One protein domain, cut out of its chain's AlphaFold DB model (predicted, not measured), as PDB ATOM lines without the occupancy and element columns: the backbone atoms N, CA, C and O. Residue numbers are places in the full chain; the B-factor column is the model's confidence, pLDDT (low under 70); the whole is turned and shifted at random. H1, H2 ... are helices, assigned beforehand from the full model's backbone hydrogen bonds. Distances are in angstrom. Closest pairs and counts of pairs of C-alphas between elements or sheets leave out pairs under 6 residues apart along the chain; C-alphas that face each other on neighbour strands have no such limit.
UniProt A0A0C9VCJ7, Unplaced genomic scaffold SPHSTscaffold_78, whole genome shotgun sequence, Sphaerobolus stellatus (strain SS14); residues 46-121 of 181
ATOM      1  N   ALA A  46      11.457  10.007   1.988       90.88
ATOM      2  CA  ALA A  46      10.548  10.618   2.967       90.88
ATOM      3  C   ALA A  46      11.235  10.962   4.302       90.88
ATOM      4  O   ALA A  46      11.002  12.018   4.882       90.88
ATOM      5  N   PHE A  47      12.138  10.089   4.762       92.81
ATOM      6  CA  PHE A  47      12.936  10.332   5.962       92.81
ATOM      7  C   PHE A  47      13.925  11.495   5.799       92.81
ATOM      8  O   PHE A  47      14.118  12.262   6.737       92.81
ATOM      9  N   HIS A  48      14.557  11.631   4.627       90.88
ATOM     10  CA  HIS A  48      15.496  12.726   4.370       90.88
ATOM     11  C   HIS A  48      14.774  14.072   4.348       90.88
ATOM     12  O   HIS A  48      15.235  14.994   5.011       90.88
ATOM     13  N   LEU A  49      13.609  14.138   3.695       91.31
ATOM     14  CA  LEU A  49      12.753  15.328   3.700       91.31
ATOM     15  C   LEU A  49      12.354  15.721   5.129       91.31
ATOM     16  O   LEU A  49      12.546  16.860   5.541       91.31
ATOM     17  N   TYR A  50      11.896  14.754   5.928       91.81
ATOM     18  CA  TYR A  50      11.565  14.991   7.335       91.81
ATOM     19  C   TYR A  50      12.764  15.492   8.154       91.81
ATOM     20  O   TYR A  50      12.636  16.410   8.964       91.81
ATOM     21  N   ARG A  51      13.941  14.884   7.964       90.00
ATOM     22  CA  ARG A  51      15.168  15.280   8.665       90.00
ATOM     23  C   ARG A  51      15.562  16.716   8.323       90.00
ATOM     24  O   ARG A  51      16.002  17.428   9.218       90.00
ATOM     25  N   GLU A  52      15.427  17.129   7.068       88.50
ATOM     26  CA  GLU A  52      15.723  18.497   6.630       88.50
ATOM     27  C   GLU A  52      14.774  19.514   7.266       88.50
ATOM     28  O   GLU A  52      15.248  20.467   7.882       88.50
ATOM     29  N   ASP A  53      13.463  19.259   7.246       88.25
ATOM     30  CA  ASP A  53      12.477  20.136   7.896       88.25
ATOM     31  C   ASP A  53      12.727  20.251   9.409       88.25
ATOM     32  O   ASP A  53      12.599  21.316  10.018       88.25
ATOM     33  N   LEU A  54      13.139  19.148  10.032       86.81
ATOM     34  CA  LEU A  54      13.507  19.104  11.438       86.81
ATOM     35  C   LEU A  54      14.783  19.921  11.718       86.81
ATOM     36  O   LEU A  54      14.787  20.712  12.661       86.81
ATOM     37  N   VAL A  55      15.815  19.825  10.872       85.25
ATOM     38  CA  VAL A  55      17.013  20.687  10.944       85.25
ATOM     39  C   VAL A  55      16.641  22.162  10.796       85.25
ATOM     40  O   VAL A  55      17.132  22.989  11.566       85.25
ATOM     41  N   ASP A  56      15.772  22.503   9.850       85.62
ATOM     42  CA  ASP A  56      15.347  23.885   9.626       85.62
ATOM     43  C   ASP A  56      14.545  24.428  10.812       85.62
ATOM     44  O   ASP A  56      14.792  25.543  11.271       85.62
ATOM     45  N   SER A  57      13.657  23.614  11.388       82.75
ATOM     46  CA  SER A  57      12.924  23.987  12.601       82.75
ATOM     47  C   SER A  57      13.854  24.250  13.794       82.75
ATOM     48  O   SER A  57      13.589  25.150  14.589       82.75
ATOM     49  N   TYR A  58      14.972  23.523  13.892       80.31
ATOM     50  CA  TYR A  58      15.976  23.732  14.937       80.31
ATOM     51  C   TYR A  58      16.846  24.960  14.702       80.31
ATOM     52  O   TYR A  58      17.185  25.649  15.661       80.31
ATOM     53  N   LYS A  59      17.206  25.246  13.447       80.94
ATOM     54  CA  LYS A  59      17.945  26.468  13.099       80.94
ATOM     55  C   LYS A  59      17.134  27.722  13.405       80.94
ATOM     56  O   LYS A  59      17.714  28.718  13.826       80.94
ATOM     57  N   ASN A  60      15.820  27.661  13.197       82.12
ATOM     58  CA  ASN A  60      14.929  28.787  13.444       82.12
ATOM     59  C   ASN A  60      14.676  29.007  14.946       82.12
ATOM     60  O   ASN A  60      14.652  30.155  15.374       82.12
ATOM     61  N   ASP A  61      14.575  27.934  15.746       76.94
ATOM     62  CA  ASP A  61      14.310  28.006  17.192       76.94
ATOM     63  C   ASP A  61      15.297  27.150  18.029       76.94
ATOM     64  O   ASP A  61      14.912  26.116  18.591       76.94
ATOM     65  N   PRO A  62      16.571  27.555  18.184       71.50
ATOM     66  CA  PRO A  62      17.573  26.745  18.886       71.50
ATOM     67  C   PRO A  62      17.277  26.566  20.388       71.50
ATOM     68  O   PRO A  62      17.493  25.487  20.949       71.50
ATOM     69  N   GLU A  63      16.722  27.588  21.049       70.50
ATOM     70  CA  GLU A  63      16.431  27.564  22.493       70.50
ATOM     71  C   GLU A  63      15.358  26.540  22.876       70.50
ATOM     72  O   GLU A  63      15.387  25.959  23.964       70.50
ATOM     73  N   LYS A  64      14.420  26.285  21.959       70.00
ATOM     74  CA  LYS A  64      13.286  25.386  22.174       70.00
ATOM     75  C   LYS A  64      13.707  23.923  22.254       70.00
ATOM     76  O   LYS A  64      13.033  23.132  22.912       70.00
ATOM     77  N   TYR A  65      14.801  23.562  21.591       64.38
ATOM     78  CA  TYR A  65      15.112  22.163  21.329       64.38
ATOM     79  C   TYR A  65      16.436  21.668  21.912       64.38
ATOM     80  O   TYR A  65      16.638  20.457  21.922       64.38
ATOM     81  N   LYS A  66      17.283  22.557  22.462       65.25
ATOM     82  CA  LYS A  66      18.508  22.221  23.231       65.25
ATOM     83  C   LYS A  66      19.310  21.054  22.633       65.25
ATOM     84  O   LYS A  66      19.790  20.180  23.351       65.25
ATOM     85  N   LEU A  67      19.393  21.013  21.308       66.06
ATOM     86  CA  LEU A  67      19.970  19.908  20.560       66.06
ATOM     87  C   LEU A  67      21.325  20.354  20.029       66.06
ATOM     88  O   LEU A  67      21.423  21.405  19.395       66.06
ATOM     89  N   ASN A  68      22.363  19.557  20.272       66.12
ATOM     90  CA  ASN A  68      23.689  19.823  19.725       66.12
ATOM     91  C   ASN A  68      23.663  19.542  18.217       66.12
ATOM     92  O   ASN A  68      23.840  18.408  17.778       66.12
ATOM     93  N   LEU A  69      23.412  20.587  17.425       66.88
ATOM     94  CA  LEU A  69      23.426  20.550  15.957       66.88
ATOM     95  C   LEU A  69      24.825  20.273  15.376       66.88
ATOM     96  O   LEU A  69      24.936  19.969  14.191       66.88
ATOM     97  N   GLU A  70      25.873  20.370  16.199       70.56
ATOM     98  CA  GLU A  70      27.265  20.089  15.828       70.56
ATOM     99  C   GLU A  70      27.526  18.592  15.582       70.56
ATOM    100  O   GLU A  70      28.421  18.255  14.810       70.56
ATOM    101  N   ASP A  71      26.700  17.704  16.154       76.88
ATOM    102  CA  ASP A  71      26.817  16.250  15.997       76.88
ATOM    103  C   ASP A  71      25.786  15.703  14.984       76.88
ATOM    104  O   ASP A  71      24.629  15.430  15.342       76.88
ATOM    105  N   PRO A  72      26.170  15.461  13.715       73.62
ATOM    106  CA  PRO A  72      25.241  14.996  12.680       73.62
ATOM    107  C   PRO A  72      24.665  13.595  12.954       73.62
ATOM    108  O   PRO A  72      23.538  13.296  12.536       73.62
ATOM    109  N   ASP A  73      25.402  12.750  13.678       79.19
ATOM    110  CA  ASP A  73      24.979  11.392  14.040       79.19
ATOM    111  C   ASP A  73      23.858  11.413  15.088       79.19
ATOM    112  O   ASP A  73      22.861  10.694  14.959       79.19
ATOM    113  N   ASN A  74      23.963  12.303  16.081       81.44
ATOM    114  CA  ASN A  74      22.940  12.481  17.111       81.44
ATOM    115  C   ASN A  74      21.626  12.982  16.507       81.44
ATOM    116  O   ASN A  74      20.560  12.441  16.811       81.44
ATOM    117  N   LEU A  75      21.698  13.954  15.593       81.75
ATOM    118  CA  LEU A  75      20.517  14.480  14.913       81.75
ATOM    119  C   LEU A  75      19.816  13.411  14.071       81.75
ATOM    120  O   LEU A  75      18.592  13.319  14.072       81.75
ATOM    121  N   THR A  76      20.586  12.576  13.375       86.75
ATOM    122  CA  THR A  76      20.023  11.514  12.536       86.75
ATOM    123  C   THR A  76      19.332  10.446  13.380       86.75
ATOM    124  O   THR A  76      18.245   9.992  13.017       86.75
ATOM    125  N   ARG A  77      19.903  10.089  14.537       87.81
ATOM    126  CA  ARG A  77      19.270   9.160  15.482       87.81
ATOM    127  C   ARG A  77      17.956   9.716  16.030       87.81
ATOM    128  O   ARG A  77      16.948   9.017  15.997       87.81
ATOM    129  N   ILE A  78      17.954  10.976  16.465       86.31
ATOM    130  CA  ILE A  78      16.761  11.643  17.006       86.31
ATOM    131  C   ILE A  78      15.680  11.777  15.931       86.31
ATOM    132  O   ILE A  78      14.522  11.445  16.172       86.31
ATOM    133  N   ALA A  79      16.054  12.184  14.717       89.06
ATOM    134  CA  ALA A  79      15.127  12.235  13.593       89.06
ATOM    135  C   ALA A  79      14.524  10.852  13.302       89.06
ATOM    136  O   ALA A  79      13.335  10.753  13.019       89.06
ATOM    137  N   ALA A  80      15.310   9.775  13.389       90.94
ATOM    138  CA  ALA A  80      14.819   8.419  13.152       90.94
ATOM    139  C   ALA A  80      13.812   7.950  14.213       90.94
ATOM    140  O   ALA A  80      12.871   7.232  13.873       90.94
ATOM    141  N   GLU A  81      13.994   8.336  15.475       90.50
ATOM    142  CA  GLU A  81      13.034   8.062  16.551       90.50
ATOM    143  C   GLU A  81      11.739   8.850  16.336       90.50
ATOM    144  O   GLU A  81      10.667   8.253  16.225       90.50
ATOM    145  N   LEU A  82      11.844  10.162  16.124       89.31
ATOM    146  CA  LEU A  82      10.681  11.024  15.910       89.31
ATOM    147  C   LEU A  82       9.905  10.672  14.633       89.31
ATOM    148  O   LEU A  82       8.680  10.760  14.602       89.31
ATOM    149  N   PHE A  83      10.589  10.209  13.585       91.69
ATOM    150  CA  PHE A  83       9.940   9.755  12.355       91.69
ATOM    151  C   PHE A  83       9.140   8.457  12.546       91.69
ATOM    152  O   PHE A  83       8.149   8.231  11.850       91.69
ATOM    153  N   LYS A  84       9.544   7.585  13.481       91.50
ATOM    154  CA  LYS A  84       8.775   6.377  13.832       91.50
ATOM    155  C   LYS A  84       7.529   6.713  14.646       91.50
ATOM    156  O   LYS A  84       6.522   6.032  14.490       91.50
ATOM    157  N   GLU A  85       7.617   7.738  15.487       91.44
ATOM    158  CA  GLU A  85       6.514   8.236  16.318       91.44
ATOM    159  C   GLU A  85       5.545   9.147  15.551       91.44
ATOM    160  O   GLU A  85       4.462   9.462  16.042       91.44
ATOM    161  N   LEU A  86       5.918   9.554  14.336       89.50
ATOM    162  CA  LEU A  86       5.121  10.433  13.499       89.50
ATOM    163  C   LEU A  86       3.742   9.809  13.195       89.50
ATOM    164  O   LEU A  86       3.671   8.627  12.826       89.50
ATOM    165  N   PRO A  87       2.642  10.583  13.282       92.94
ATOM    166  CA  PRO A  87       1.328  10.111  12.875       92.94
ATOM    167  C   PRO A  87       1.343   9.539  11.457       92.94
ATOM    168  O   PRO A  87       2.018  10.039  10.555       92.94
ATOM    169  N   THR A  88       0.558   8.483  11.235       90.94
ATOM    170  CA  THR A  88       0.507   7.819   9.921       90.94
ATOM    171  C   THR A  88       0.056   8.754   8.796       90.94
ATOM    172  O   THR A  88       0.459   8.552   7.652       90.94
ATOM    173  N   THR A  89      -0.753   9.770   9.100       90.06
ATOM    174  CA  THR A  89      -1.163  10.828   8.164       90.06
ATOM    175  C   THR A  89       0.029  11.651   7.699       90.06
ATOM    176  O   THR A  89       0.250  11.803   6.503       90.06
ATOM    177  N   ASP A  90       0.847  12.099   8.639       88.44
ATOM    178  CA  ASP A  90       1.965  13.001   8.373       88.44
ATOM    179  C   ASP A  90       3.081  12.248   7.656       88.44
ATOM    180  O   ASP A  90       3.671  12.737   6.696       88.44
ATOM    181  N   ARG A  91       3.304  10.988   8.041       89.81
ATOM    182  CA  ARG A  91       4.246  10.109   7.349       89.81
ATOM    183  C   ARG A  91       3.847   9.880   5.892       89.81
ATOM    184  O   ARG A  91       4.709   9.917   5.017       89.81
ATOM    185  N   LYS A  92       2.547   9.715   5.618       90.38
ATOM    186  CA  LYS A  92       2.030   9.616   4.246       90.38
ATOM    187  C   LYS A  92       2.262  10.895   3.443       90.38
ATOM    188  O   LYS A  92       2.489  10.782   2.242       90.38
ATOM    189  N   ASN A  93       2.245  12.071   4.071       90.94
ATOM    190  CA  ASN A  93       2.566  13.325   3.384       90.94
ATOM    191  C   ASN A  93       4.029  13.332   2.925       90.94
ATOM    192  O   ASN A  93       4.290  13.565   1.747       90.94
ATOM    193  N   TYR A  94       4.967  12.963   3.802       90.00
ATOM    194  CA  TYR A  94       6.379  12.830   3.423       90.00
ATOM    195  C   TYR A  94       6.606  11.751   2.355       90.00
ATOM    196  O   TYR A  94       7.400  11.950   1.436       90.00
ATOM    197  N   ASP A  95       5.887  10.627   2.425       89.75
ATOM    198  CA  ASP A  95       5.935   9.590   1.387       89.75
ATOM    199  C   ASP A  95       5.391  10.094   0.039       89.75
ATOM    200  O   ASP A  95       5.929   9.749  -1.015       89.75
ATOM    201  N   ALA A  96       4.330  10.905   0.048       88.88
ATOM    202  CA  ALA A  96       3.774  11.516  -1.157       88.88
ATOM    203  C   ALA A  96       4.744  12.534  -1.771       88.88
ATOM    204  O   ALA A  96       4.969  12.507  -2.981       88.88
ATOM    205  N   MET A  97       5.380  13.366  -0.942       86.00
ATOM    206  CA  MET A  97       6.406  14.316  -1.378       86.00
ATOM    207  C   MET A  97       7.616  13.603  -1.985       86.00
ATOM    208  O   MET A  97       8.009  13.915  -3.103       86.00
ATOM    209  N   ALA A  98       8.148  12.573  -1.322       88.31
ATOM    210  CA  ALA A  98       9.275  11.802  -1.847       88.31
ATOM    211  C   ALA A  98       8.955  11.132  -3.196       88.31
ATOM    212  O   ALA A  98       9.817  11.031  -4.068       88.31
ATOM    213  N   LYS A  99       7.706  10.690  -3.400       86.25
ATOM    214  CA  LYS A  99       7.251  10.175  -4.700       86.25
ATOM    215  C   LYS A  99       7.193  11.262  -5.766       86.25
ATOM    216  O   LYS A  99       7.591  10.997  -6.896       86.25
ATOM    217  N   ALA A 100       6.704  12.452  -5.429       85.38
ATOM    218  CA  ALA A 100       6.683  13.574  -6.361       85.38
ATOM    219  C   ALA A 100       8.106  13.970  -6.780       85.38
ATOM    220  O   ALA A 100       8.377  14.072  -7.975       85.38
ATOM    221  N   GLU A 101       9.034  14.058  -5.825       83.75
ATOM    222  CA  GLU A 101      10.455  14.311  -6.093       83.75
ATOM    223  C   GLU A 101      11.071  13.237  -6.991       83.75
ATOM    224  O   GLU A 101      11.757  13.545  -7.963       83.75
ATOM    225  N   LEU A 102      10.773  11.960  -6.736       84.44
ATOM    226  CA  LEU A 102      11.227  10.861  -7.586       84.44
ATOM    227  C   LEU A 102      10.722  11.000  -9.032       84.44
ATOM    228  O   LEU A 102      11.473  10.743  -9.976       84.44
ATOM    229  N   ILE A 103       9.462  11.404  -9.215       83.50
ATOM    230  CA  ILE A 103       8.860  11.613 -10.537       83.50
ATOM    231  C   ILE A 103       9.538  12.786 -11.255       83.50
ATOM    232  O   ILE A 103       9.921  12.636 -12.418       83.50
ATOM    233  N   MET A 104       9.737  13.919 -10.573       82.44
ATOM    234  CA  MET A 104      10.429  15.081 -11.147       82.44
ATOM    235  C   MET A 104      11.877  14.747 -11.504       82.44
ATOM    236  O   MET A 104      12.316  15.005 -12.624       82.44
ATOM    237  N   HIS A 105      12.588  14.077 -10.599       83.56
ATOM    238  CA  HIS A 105      13.958  13.637 -10.819       83.56
ATOM    239  C   HIS A 105      14.069  12.707 -12.032       83.56
ATOM    240  O   HIS A 105      14.996  12.830 -12.830       83.56
ATOM    241  N   ARG A 106      13.126  11.773 -12.203       81.50
ATOM    242  CA  ARG A 106      13.099  10.874 -13.365       81.50
ATOM    243  C   ARG A 106      12.836  11.625 -14.669       81.50
ATOM    244  O   ARG A 106      13.433  11.281 -15.683       81.50
ATOM    245  N   ALA A 107      11.965  12.633 -14.649       79.56
ATOM    246  CA  ALA A 107      11.702  13.468 -15.818       79.56
ATOM    247  C   ALA A 107      12.923  14.321 -16.200       79.56
ATOM    248  O   ALA A 107      13.209  14.489 -17.383       79.56
ATOM    249  N   GLN A 108      13.656  14.827 -15.206       80.94
ATOM    250  CA  GLN A 108      14.809  15.695 -15.423       80.94
ATOM    251  C   GLN A 108      16.098  14.933 -15.765       80.94
ATOM    252  O   GLN A 108      16.896  15.403 -16.576       80.94
ATOM    253  N   TYR A 109      16.293  13.751 -15.177       81.56
ATOM    254  CA  TYR A 109      17.492  12.926 -15.333       81.56
ATOM    255  C   TYR A 109      17.134  11.459 -15.646       81.56
ATOM    256  O   TYR A 109      17.410  10.569 -14.833       81.56
ATOM    257  N   PRO A 110      16.548  11.170 -16.823       76.94
ATOM    258  CA  PRO A 110      16.123   9.815 -17.181       76.94
ATOM    259  C   PRO A 110      17.295   8.820 -17.207       76.94
ATOM    260  O   PRO A 110      17.193   7.735 -16.643       76.94
ATOM    261  N   GLU A 111      18.447   9.229 -17.744       77.25
ATOM    262  CA  GLU A 111      19.665   8.402 -17.828       77.25
ATOM    263  C   GLU A 111      20.255   8.050 -16.450       77.25
ATOM    264  O   GLU A 111      20.870   6.999 -16.260       77.25
ATOM    265  N   ALA A 112      20.076   8.930 -15.458       71.38
ATOM    266  CA  ALA A 112      20.554   8.683 -14.100       71.38
ATOM    267  C   ALA A 112      19.674   7.659 -13.372       71.38
ATOM    268  O   ALA A 112      20.183   6.855 -12.590       71.38
ATOM    269  N   TYR A 113      18.370   7.650 -13.655       67.31
ATOM    270  CA  TYR A 113      17.414   6.752 -13.016       67.31
ATOM    271  C   TYR A 113      17.722   5.272 -13.296       67.31
ATOM    272  O   TYR A 113      17.815   4.468 -12.364       67.31
ATOM    273  N   ASP A 114      18.012   4.935 -14.554       65.88
ATOM    274  CA  ASP A 114      18.358   3.568 -14.969       65.88
ATOM    275  C   ASP A 114      19.647   3.060 -14.296       65.88
ATOM    276  O   ASP A 114      19.813   1.863 -14.036       65.88
ATOM    277  N   SER A 115      20.562   3.975 -13.956       65.62
ATOM    278  CA  SER A 115      21.784   3.646 -13.216       65.62
ATOM    279  C   SER A 115      21.506   3.294 -11.747       65.62
ATOM    280  O   SER A 115      22.148   2.394 -11.192       65.62
ATOM    281  N   TYR A 116      20.511   3.933 -11.117       64.25
ATOM    282  CA  TYR A 116      20.131   3.635  -9.737       64.25
ATOM    283  C   TYR A 116      19.443   2.280  -9.618       64.25
ATOM    284  O   TYR A 116      19.800   1.518  -8.718       64.25
ATOM    285  N   GLU A 117      18.526   1.947 -10.533       60.25
ATOM    286  CA  GLU A 117      17.836   0.652 -10.518       60.25
ATOM    287  C   GLU A 117      18.825  -0.507 -10.700       60.25
ATOM    288  O   GLU A 117      18.804  -1.459  -9.917       60.25
ATOM    289  N   ARG A 118      19.795  -0.382 -11.619       54.00
ATOM    290  CA  ARG A 118      20.856  -1.393 -11.785       54.00
ATOM    291  C   ARG A 118      21.746  -1.546 -10.553       54.00
ATOM    292  O   ARG A 118      22.145  -2.660 -10.238       54.00
ATOM    293  N   SER A 119      22.038  -0.454  -9.840       56.50
ATOM    294  CA  SER A 119      22.826  -0.497  -8.596       56.50
ATOM    295  C   SER A 119      22.054  -1.031  -7.380       56.50
ATOM    296  O   SER A 119      22.666  -1.376  -6.373       56.50
ATOM    297  N   SER A 120      20.717  -1.060  -7.454       52.25
ATOM    298  CA  SER A 120      19.835  -1.544  -6.383       52.25
ATOM    299  C   SER A 120      19.591  -3.051  -6.425       52.25
ATOM    300  O   SER A 120      19.114  -3.618  -5.442       52.25
ATOM    301  N   VAL A 121      19.959  -3.712  -7.529       41.78
ATOM    302  CA  VAL A 121      20.066  -5.168  -7.550       41.78
ATOM    303  C   VAL A 121      21.215  -5.521  -6.608       41.78
ATOM    304  O   VAL A 121      22.345  -5.093  -6.860       41.78
TER     305      VAL A 121
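This is residues 46 to 121 of the 181 residues of an uncharacterized protein of Sphaerobolus stellatus (strain SS14) (UniProt A0A0C9VCJ7). Picture a long, loose zigzag of helices: H3 crosses H1 steeply, and the long H4 passes the first residues of H1 and then runs on away from that crossing. At the far end of H4, H5 turns off at a steep angle and residues 107 to 112 and 115 to 121 stick out, while the short H2 sits beyond the last residues of H1 at the opposite end of the domain. The printed part has 76 residues with five named helices, in the order H1 H2 H3 H4 H5, and no named strand; the class is all helix. The whole is loose, with a radius of gyration of the C-alphas of 15.4 A, and elongated, spanning 44 by 28 by 24 A.

Find C-alpha 46 at (10.548, 10.618, 2.967); from there H1, residues 46 to 60, runs 21.4 A. Just after it comes H2, residues 62 to 65. Look next at C-alpha 72, at (25.241, 14.996, 12.680), where H3, residues 72 to 85, begins its 20.2 A. H4, residues 88 to 108, is the longest helix with 21 residues and measures 30.1 A. H5, residues 110 to 120, measures 16.1 A and ends with C-alpha 120 at (19.835, -1.544, -6.383).

Start at H1, which touches H3 at a steep tilt of 66 degrees, opposite ways; their closest C-alphas, those of Arg 51 and Ala 79, are 5.8 A apart. With residues 46 to 50 alone, H1 touches residues 91 to 98 of H4, about perpendicular at 74 degrees, and the closest C-alphas are those of Ala 46 and Tyr 94, 4.7 A apart. H1 and H2 are close but not clearly touching, with the C-alphas of Tyr 58 and Tyr 65 closest at 6.6 A. H3 and H4 are also close but not clearly touching, with the C-alphas of Phe 83 and Arg 91 closest at 7.6 A. The same holds for H4 and H5, at a steep tilt of 57 degrees, opposite ways, with the C-alphas of Arg 106 and Tyr 113 closest at 6.0 A. H5 is apart from H1, H2 and H3. In the backbone, every O i to N i+4 pair is within hydrogen-bond range in H1, H3 and H4, and 5 of 7 are in H5; H2 is too short for such a pair.

Look for the two C-alphas farthest apart at Glu 63 and Arg 118, 45.1 A from each other. The printed part has no cut. The link from H2 to H3, six residues, is short, and the other three links are tight. The mean pLDDT of the printed part is 80.5, and you will find values under 70 at residues 65 to 69 and 113 to 121.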